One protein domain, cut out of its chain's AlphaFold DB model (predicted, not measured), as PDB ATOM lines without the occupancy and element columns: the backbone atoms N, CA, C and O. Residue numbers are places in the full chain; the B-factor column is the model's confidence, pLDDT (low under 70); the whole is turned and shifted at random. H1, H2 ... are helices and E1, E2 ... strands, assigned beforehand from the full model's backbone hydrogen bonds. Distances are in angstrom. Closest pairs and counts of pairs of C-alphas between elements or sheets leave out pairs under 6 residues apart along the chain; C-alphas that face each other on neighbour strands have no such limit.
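AT A GLANCE: This is residues 219 to 282 of the 336 residues of an uncharacterized protein of Streptomyces sp. SID8377 (UniProt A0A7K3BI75). A small, strongly twisted sheet of three strands, E1, E3 and E2, forms one side of this domain, and three helices make the rest of the body: H2 stands up from E3 between H1 and H3, nearly at right angles to both, while H1 packs on the sheet mainly at its edge strand E1 and H3 only grazes it. The printed part has 64 residues, in the order H1, E1, H2, H3, E2, E3; the antiparallel sheet runs E1, E3, E2. The class is mixed, helices and strands. The whole is compact, with a radius of gyration of the C-alphas of 10.2 A and spans of 25 by 20 by 19 A.

IN THESE COORDINATES: Find C-alpha 219 at (215.712, 194.680, 285.618); H1 runs from there to residue 228, 14.2 A. Next come E1, residues 234 to 236, and H2, residues 237 to 243, 9.9 A. H3, residues 249 to 258, spans 14.2 A. E2 holds residues 264 to 269, 12.3 A, and E3 residues 272 to 278, 13.1 A, ending at C-alpha (219.349, 199.523, 269.090).

HOW THE PARTS SIT: Look first at inner strand E3: N 235 and O 277 of E1 and E3 are 2.9 A apart, and N 267 and O 274 of the hairpin E2 and E3 2.8 A, both within hydrogen-bond range. E1, H2, H3 and E2 form a split strand-helix-strand unit, two strands of one sheet joined through helices, with E3 between the two strands in the sheet; its crossover is right-handed. H2 stands up from the sheet over E3. H1 is on the sheet, at a height of 10.9 A. H3 only grazes it, with residues 249 to 256. H2 touches H1, closest C-alphas Ala 224 and Leu 240 at 7.3 A, about perpendicular at 76 degrees. H2 touches H3, closest C-alphas Phe 237 and Thr 249 at 5.8 A, about perpendicular at 87 degrees. In H1, H2 and H3 every O i to N i+4 pair is within hydrogen-bond range.

THE WHOLE: The C-alphas of Ser 231 and Glu 258, 26.9 A, are the farthest apart. The printed part has no cut, and its five links are tight. No printed residue is under 70 in pLDDT.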
ATOM      1  N   GLU A 219     215.735 196.086 286.027       94.75
ATOM      2  CA  GLU A 219     215.712 194.680 285.618       94.75
ATOM      3  C   GLU A 219     214.499 194.378 284.732       94.75
ATOM      4  O   GLU A 219     214.653 193.740 283.686       94.75
ATOM      5  N   ASP A 220     213.324 194.920 285.073       95.81
ATOM      6  CA  ASP A 220     212.106 194.798 284.263       95.81
ATOM      7  C   ASP A 220     212.284 195.443 282.887       95.81
ATOM      8  O   ASP A 220     211.923 194.855 281.867       95.81
ATOM      9  N   ILE A 221     212.920 196.621 282.836       96.69
ATOM     10  CA  ILE A 221     213.234 197.313 281.578       96.69
ATOM     11  C   ILE A 221     214.158 196.446 280.716       96.69
ATOM     12  O   ILE A 221     213.914 196.269 279.520       96.69
ATOM     13  N   THR A 222     215.202 195.871 281.311       96.00
ATOM     14  CA  THR A 222     216.151 195.009 280.595       96.00
ATOM     15  C   THR A 222     215.464 193.750 280.065       96.00
ATOM     16  O   THR A 222     215.619 193.399 278.892       96.00
ATOM     17  N   LYS A 223     214.647 193.095 280.895       96.12
ATOM     18  CA  LYS A 223     213.871 191.912 280.517       96.12
ATOM     19  C   LYS A 223     212.887 192.219 279.386       96.12
ATOM     20  O   LYS A 223     212.833 191.466 278.413       96.12
ATOM     21  N   ALA A 224     212.183 193.348 279.462       97.06
ATOM     22  CA  ALA A 224     211.277 193.823 278.420       97.06
ATOM     23  C   ALA A 224     212.005 194.079 277.091       97.06
ATOM     24  O   ALA A 224     211.517 193.689 276.029       97.06
ATOM     25  N   LEU A 225     213.196 194.687 277.128       97.19
ATOM     26  CA  LEU A 225     213.999 194.922 275.926       97.19
ATOM     27  C   LEU A 225     214.375 193.611 275.230       97.19
ATOM     28  O   LEU A 225     214.160 193.483 274.022       97.19
ATOM     29  N   HIS A 226     214.880 192.627 275.979       96.19
ATOM     30  CA  HIS A 226     215.246 191.318 275.425       96.19
ATOM     31  C   HIS A 226     214.030 190.525 274.932       96.19
ATOM     32  O   HIS A 226     214.126 189.870 273.895       96.19
ATOM     33  N   ALA A 227     212.878 190.635 275.599       95.94
ATOM     34  CA  ALA A 227     211.635 190.003 275.155       95.94
ATOM     35  C   ALA A 227     211.107 190.588 273.830       95.94
ATOM     36  O   ALA A 227     210.597 189.852 272.985       95.94
ATOM     37  N   LEU A 228     211.248 191.903 273.617       96.94
ATOM     38  CA  LEU A 228     210.679 192.605 272.461       96.94
ATOM     39  C   LEU A 228     211.579 192.634 271.215       96.94
ATOM     40  O   LEU A 228     211.087 192.946 270.129       96.94
ATOM     41  N   VAL A 229     212.884 192.353 271.330       95.50
ATOM     42  CA  VAL A 229     213.830 192.563 270.212       95.50
ATOM     43  C   VAL A 229     213.556 191.662 269.003       95.50
ATOM     44  O   VAL A 229     213.844 192.056 267.870       95.50
ATOM     45  N   GLY A 230     212.946 190.489 269.219       91.12
ATOM     46  CA  GLY A 230     212.562 189.549 268.165       91.12
ATOM     47  C   GLY A 230     213.673 189.321 267.128       91.12
ATOM     48  O   GLY A 230     214.845 189.161 267.469       91.12
ATOM     49  N   SER A 231     213.305 189.343 265.842       89.62
ATOM     50  CA  SER A 231     214.239 189.306 264.704       89.62
ATOM     51  C   SER A 231     214.719 190.694 264.241       89.62
ATOM     52  O   SER A 231     215.455 190.795 263.259       89.62
ATOM     53  N   GLY A 232     214.298 191.771 264.913       92.44
ATOM     54  CA  GLY A 232     214.630 193.149 264.548       92.44
ATOM     55  C   GLY A 232     216.019 193.598 265.018       92.44
ATOM     56  O   GLY A 232     216.712 192.904 265.763       92.44
ATOM     57  N   SER A 233     216.430 194.805 264.606       95.88
ATOM     58  CA  SER A 233     217.689 195.411 265.065       95.88
ATOM     59  C   SER A 233     217.537 196.250 266.338       95.88
ATOM     60  O   SER A 233     218.532 196.760 266.855       95.88
ATOM     61  N   GLY A 234     216.322 196.388 266.872       97.44
ATOM     62  CA  GLY A 234     216.056 197.109 268.110       97.44
ATOM     63  C   GLY A 234     214.574 197.169 268.472       97.44
ATOM     64  O   GLY A 234     213.740 196.521 267.843       97.44
ATOM     65  N   VAL A 235     214.258 197.970 269.491       98.12
ATOM     66  CA  VAL A 235     212.908 198.124 270.060       98.12
ATOM     67  C   VAL A 235     212.490 199.592 269.996       98.12
ATOM     68  O   VAL A 235     213.266 200.481 270.352       98.12
ATOM     69  N   LEU A 236     211.265 199.868 269.534       98.31
ATOM     70  CA  LEU A 236     210.722 201.230 269.464       98.31
ATOM     71  C   LEU A 236     210.199 201.687 270.829       98.31
ATOM     72  O   LEU A 236     209.710 200.890 271.632       98.31
ATOM     73  N   PHE A 237     210.213 202.999 271.067       98.31
ATOM     74  CA  PHE A 237     209.658 203.571 272.299       98.31
ATOM     75  C   PHE A 237     208.163 203.324 272.473       98.31
ATOM     76  O   PHE A 237     207.698 203.217 273.600       98.31
ATOM     77  N   THR A 238     207.408 203.247 271.377       98.00
ATOM     78  CA  THR A 238     205.972 202.955 271.425       98.00
ATOM     79  C   THR A 238     205.718 201.534 271.913       98.00
ATOM     80  O   THR A 238     204.945 201.356 272.839       98.00
ATOM     81  N   THR A 239     206.440 200.547 271.375       97.69
ATOM     82  CA  THR A 239     206.331 199.146 271.811       97.69
ATOM     83  C   THR A 239     206.774 198.948 273.256       97.69
ATOM     84  O   THR A 239     206.128 198.214 273.991       97.69
ATOM     85  N   LEU A 240     207.840 199.631 273.686       97.75
ATOM     86  CA  LEU A 240     208.308 199.542 275.069       97.75
ATOM     87  C   LEU A 240     207.338 200.221 276.048       97.75
ATOM     88  O   LEU A 240     207.093 199.690 277.123       97.75
ATOM     89  N   ARG A 241     206.753 201.363 275.659       97.81
ATOM     90  CA  ARG A 241     205.692 202.029 276.426       97.81
ATOM     91  C   ARG A 241     204.510 201.092 276.643       97.81
ATOM     92  O   ARG A 241     204.053 200.976 277.767       97.81
ATOM     93  N   ASP A 242     204.029 200.469 275.569       97.69
ATOM     94  CA  ASP A 242     202.838 199.620 275.612       97.69
ATOM     95  C   ASP A 242     203.080 198.363 276.458       97.69
ATOM     96  O   ASP A 242     202.182 197.925 277.161       97.69
ATOM     97  N   HIS A 243     204.302 197.818 276.442       97.44
ATOM     98  CA  HIS A 243     204.665 196.643 277.238       97.44
ATOM     99  C   HIS A 243     204.858 196.938 278.733       97.44
ATOM    100  O   HIS A 243     204.574 196.080 279.558       97.44
ATOM    101  N   LEU A 244     205.352 198.131 279.081       96.69
ATOM    102  CA  LEU A 244     205.540 198.575 280.470       96.69
ATOM    103  C   LEU A 244     204.344 199.384 281.004       96.69
ATOM    104  O   LEU A 244     204.440 199.962 282.081       96.69
ATOM    105  N   GLU A 245     203.269 199.499 280.218       96.25
ATOM    106  CA  GLU A 245     202.054 200.268 280.531       96.25
ATOM    107  C   GLU A 245     202.321 201.727 280.946       96.25
ATOM    108  O   GLU A 245     201.611 202.336 281.744       96.25
ATOM    109  N   LEU A 246     203.359 202.335 280.365       95.75
ATOM    110  CA  LEU A 246     203.764 203.693 280.717       95.75
ATOM    111  C   LEU A 246     202.854 204.741 280.054       95.75
ATOM    112  O   LEU A 246     202.483 204.608 278.883       95.75
ATOM    113  N   PRO A 247     202.578 205.878 280.718       95.19
ATOM    114  CA  PRO A 247     201.632 206.873 280.208       95.19
ATOM    115  C   PRO A 247     202.115 207.553 278.917       95.19
ATOM    116  O   PRO A 247     201.325 208.029 278.100       95.19
ATOM    117  N   SER A 248     203.434 207.630 278.694       96.81
ATOM    118  CA  SER A 248     203.988 208.285 277.507       96.81
ATOM    119  C   SER A 248     205.373 207.776 277.106       96.81
ATOM    120  O   SER A 248     206.149 207.277 277.916       96.81
ATOM    121  N   THR A 249     205.748 208.000 275.843       97.19
ATOM    122  CA  THR A 249     207.113 207.731 275.348       97.19
ATOM    123  C   THR A 249     208.163 208.673 275.949       97.19
ATOM    124  O   THR A 249     209.354 208.370 275.906       97.19
ATOM    125  N   LYS A 250     207.747 209.810 276.530       97.00
ATOM    126  CA  LYS A 250     208.637 210.684 277.305       97.00
ATOM    127  C   LYS A 250     209.012 210.042 278.640       97.00
ATOM    128  O   LYS A 250     210.182 210.114 278.996       97.00
ATOM    129  N   ALA A 251     208.059 209.388 279.310       96.12
ATOM    130  CA  ALA A 251     208.315 208.627 280.534       96.12
ATOM    131  C   ALA A 251     209.299 207.480 280.262       96.12
ATOM    132  O   ALA A 251     210.304 207.364 280.953       96.12
ATOM    133  N   VAL A 252     209.107 206.743 279.159       97.50
ATOM    134  CA  VAL A 252     210.081 205.740 278.689       97.50
ATOM    135  C   VAL A 252     211.470 206.354 278.504       97.50
ATOM    136  O   VAL A 252     212.457 205.824 278.997       97.50
ATOM    137  N   LYS A 253     211.574 207.493 277.808       97.75
ATOM    138  CA  LYS A 253     212.869 208.147 277.575       97.75
ATOM    139  C   LYS A 253     213.529 208.630 278.875       97.75
ATOM    140  O   LYS A 253     214.754 208.617 278.950       97.75
ATOM    141  N   ALA A 254     212.744 209.069 279.860       96.75
ATOM    142  CA  ALA A 254     213.243 209.456 281.177       96.75
ATOM    143  C   ALA A 254     213.801 208.243 281.936       96.75
ATOM    144  O   ALA A 254     214.958 208.295 282.341       96.75
ATOM    145  N   LEU A 255     213.052 207.136 281.989       96.69
ATOM    146  CA  LEU A 255     213.494 205.874 282.597       96.69
ATOM    147  C   LEU A 255     214.771 205.334 281.940       96.69
ATOM    148  O   LEU A 255     215.731 204.984 282.613       96.69
ATOM    149  N   LEU A 256     214.842 205.331 280.606       97.50
ATOM    150  CA  LEU A 256     216.050 204.889 279.900       97.50
ATOM    151  C   LEU A 256     217.258 205.784 280.186       97.50
ATOM    152  O   LEU A 256     218.380 205.289 280.269       97.50
ATOM    153  N   LYS A 257     217.040 207.096 280.343       97.75
ATOM    154  CA  LYS A 257     218.096 208.042 280.711       97.75
ATOM    155  C   LYS A 257     218.584 207.800 282.140       97.75
ATOM    156  O   LYS A 257     219.783 207.894 282.368       97.75
ATOM    157  N   GLU A 258     217.678 207.493 283.062       96.69
ATOM    158  CA  GLU A 258     217.991 207.150 284.452       96.69
ATOM    159  C   GLU A 258     218.837 205.873 284.545       96.69
ATOM    160  O   GLU A 258     219.840 205.853 285.252       96.69
ATOM    161  N   VAL A 259     218.521 204.858 283.734       96.50
ATOM    162  CA  VAL A 259     219.297 203.605 283.633       96.50
ATOM    163  C   VAL A 259     220.577 203.765 282.786       96.50
ATOM    164  O   VAL A 259     221.416 202.870 282.732       96.50
ATOM    165  N   GLY A 260     220.769 204.903 282.112       97.25
ATOM    166  CA  GLY A 260     221.950 205.165 281.279       97.25
ATOM    167  C   GLY A 260     221.953 204.452 279.918       97.25
ATOM    168  O   GLY A 260     223.007 204.332 279.294       97.25
ATOM    169  N   ILE A 261     220.796 204.000 279.422       97.88
ATOM    170  CA  ILE A 261     220.667 203.330 278.120       97.88
ATOM    171  C   ILE A 261     220.489 204.383 277.010       97.88
ATOM    172  O   ILE A 261     219.519 205.152 277.030       97.88
ATOM    173  N   PRO A 262     221.383 204.446 276.003       97.94
ATOM    174  CA  PRO A 262     221.311 205.467 274.967       97.94
ATOM    175  C   PRO A 262     220.144 205.224 273.999       97.94
ATOM    176  O   PRO A 262     219.902 204.119 273.517       97.94
ATOM    177  N   SER A 263     219.432 206.300 273.658       97.75
ATOM    178  CA  SER A 263     218.369 206.283 272.648       97.75
ATOM    179  C   SER A 263     218.861 206.730 271.276       97.75
ATOM    180  O   SER A 263     219.554 207.747 271.190       97.75
ATOM    181  N   ARG A 264     218.411 206.079 270.195       97.69
ATOM    182  CA  ARG A 264     218.747 206.458 268.812       97.69
ATOM    183  C   ARG A 264     217.499 206.796 267.981       97.69
ATOM    184  O   ARG A 264     216.455 206.157 268.139       97.69
ATOM    185  N   PRO A 265     217.570 207.786 267.073       96.56
ATOM    186  CA  PRO A 265     216.550 207.961 266.044       96.56
ATOM    187  C   PRO A 265     216.698 206.892 264.945       96.56
ATOM    188  O   PRO A 265     217.809 206.481 264.626       96.56
ATOM    189  N   GLY A 266     215.585 206.473 264.333       95.12
ATOM    190  CA  GLY A 266     215.602 205.637 263.122       95.12
ATOM    191  C   GLY A 266     215.960 204.158 263.335       95.12
ATOM    192  O   GLY A 266     216.556 203.533 262.457       95.12
ATOM    193  N   VAL A 267     215.629 203.599 264.497       97.69
ATOM    194  CA  VAL A 267     215.792 202.172 264.794       97.69
ATOM    195  C   VAL A 267     214.764 201.362 264.003       97.69
ATOM    196  O   VAL A 267     213.577 201.690 263.996       97.69
ATOM    197  N   ARG A 268     215.220 200.285 263.350       96.06
ATOM    198  CA  ARG A 268     214.365 199.346 262.615       96.06
ATOM    199  C   ARG A 268     213.939 198.201 263.539       96.06
ATOM    200  O   ARG A 268     214.761 197.394 263.965       96.06
ATOM    201  N   ALA A 269     212.649 198.122 263.825       96.56
ATOM    202  CA  ALA A 269     212.029 197.049 264.591       96.56
ATOM    203  C   ALA A 269     210.979 196.323 263.738       96.56
ATOM    204  O   ALA A 269     210.589 196.799 262.670       96.56
ATOM    205  N   VAL A 270     210.466 195.200 264.241       93.75
ATOM    206  CA  VAL A 270     209.374 194.453 263.589       93.75
ATOM    207  C   VAL A 270     208.130 195.335 263.398       93.75
ATOM    208  O   VAL A 270     207.480 195.278 262.362       93.75
ATOM    209  N   ALA A 271     207.851 196.223 264.357       91.62
ATOM    210  CA  ALA A 271     206.727 197.161 264.305       91.62
ATOM    211  C   ALA A 271     206.944 198.376 263.371       91.62
ATOM    212  O   ALA A 271     206.048 199.209 263.237       91.62
ATOM    213  N   GLY A 272     208.118 198.513 262.741       95.25
ATOM    214  CA  GLY A 272     208.431 199.598 261.809       95.25
ATOM    215  C   GLY A 272     209.735 200.335 262.123       95.25
ATOM    216  O   GLY A 272     210.637 199.807 262.768       95.25
ATOM    217  N   ASN A 273     209.850 201.575 261.643       96.94
ATOM    218  CA  ASN A 273     211.032 202.420 261.828       96.94
ATOM    219  C   ASN A 273     210.683 203.665 262.658       96.94
ATOM    220  O   ASN A 273     209.700 204.347 262.362       96.94
ATOM    221  N   GLY A 274     211.482 203.981 263.677       96.62
ATOM    222  CA  GLY A 274     211.224 205.119 264.554       96.62
ATOM    223  C   GLY A 274     212.279 205.325 265.645       96.62
ATOM    224  O   GLY A 274     213.321 204.675 265.640       96.62
ATOM    225  N   PRO A 275     212.059 206.265 266.578       98.12
ATOM    226  CA  PRO A 275     212.928 206.424 267.739       98.12
ATOM    227  C   PRO A 275     212.836 205.196 268.657       98.12
ATOM    228  O   PRO A 275     211.739 204.720 268.970       98.12
ATOM    229  N   GLY A 276     213.989 204.694 269.089       97.94
ATOM    230  CA  GLY A 276     214.075 203.461 269.862       97.94
ATOM    231  C   GLY A 276     215.461 203.197 270.440       97.94
ATOM    232  O   GLY A 276     216.313 204.089 270.494       97.94
ATOM    233  N   ILE A 277     215.680 201.950 270.847       98.25
ATOM    234  CA  ILE A 277     216.957 201.441 271.354       98.25
ATOM    235  C   ILE A 277     217.468 200.385 270.385       98.25
ATOM    236  O   ILE A 277     216.733 199.466 270.020       98.25
ATOM    237  N   HIS A 278     218.720 200.516 269.951       98.38
ATOM    238  CA  HIS A 278     219.349 199.523 269.090       98.38
ATOM    239  C   HIS A 278     219.794 198.317 269.926       98.38
ATOM    240  O   HIS A 278     220.278 198.487 271.039       98.38
ATOM    241  N   ARG A 279     219.722 197.101 269.380       97.50
ATOM    242  CA  ARG A 279     220.095 195.847 270.069       97.50
ATOM    243  C   ARG A 279     221.520 195.850 270.643       97.50
ATOM    244  O   ARG A 279     221.800 195.158 271.610       97.50
ATOM    245  N   ARG A 280     222.422 196.630 270.039       97.69
ATOM    246  CA  ARG A 280     223.817 196.805 270.500       97.69
ATOM    247  C   ARG A 280     223.937 197.607 271.794       97.69
ATOM    248  O   ARG A 280     224.949 197.495 272.464       97.69
ATOM    249  N   ASP A 281     222.931 198.416 272.103       97.94
ATOM    250  CA  ASP A 281     222.899 199.268 273.288       97.94
ATOM    251  C   ASP A 281     222.172 198.572 274.457       97.94
ATOM    252  O   ASP A 281     221.867 199.205 275.464       97.94
ATOM    253  N   PHE A 282     221.828 197.287 274.317       96.94
ATOM    254  CA  PHE A 282     221.111 196.556 275.354       96.94
ATOM    255  C   PHE A 282     222.065 196.206 276.493       96.94
ATOM    256  O   PHE A 282     223.147 195.674 276.224       96.94
TER     257      PHE A 282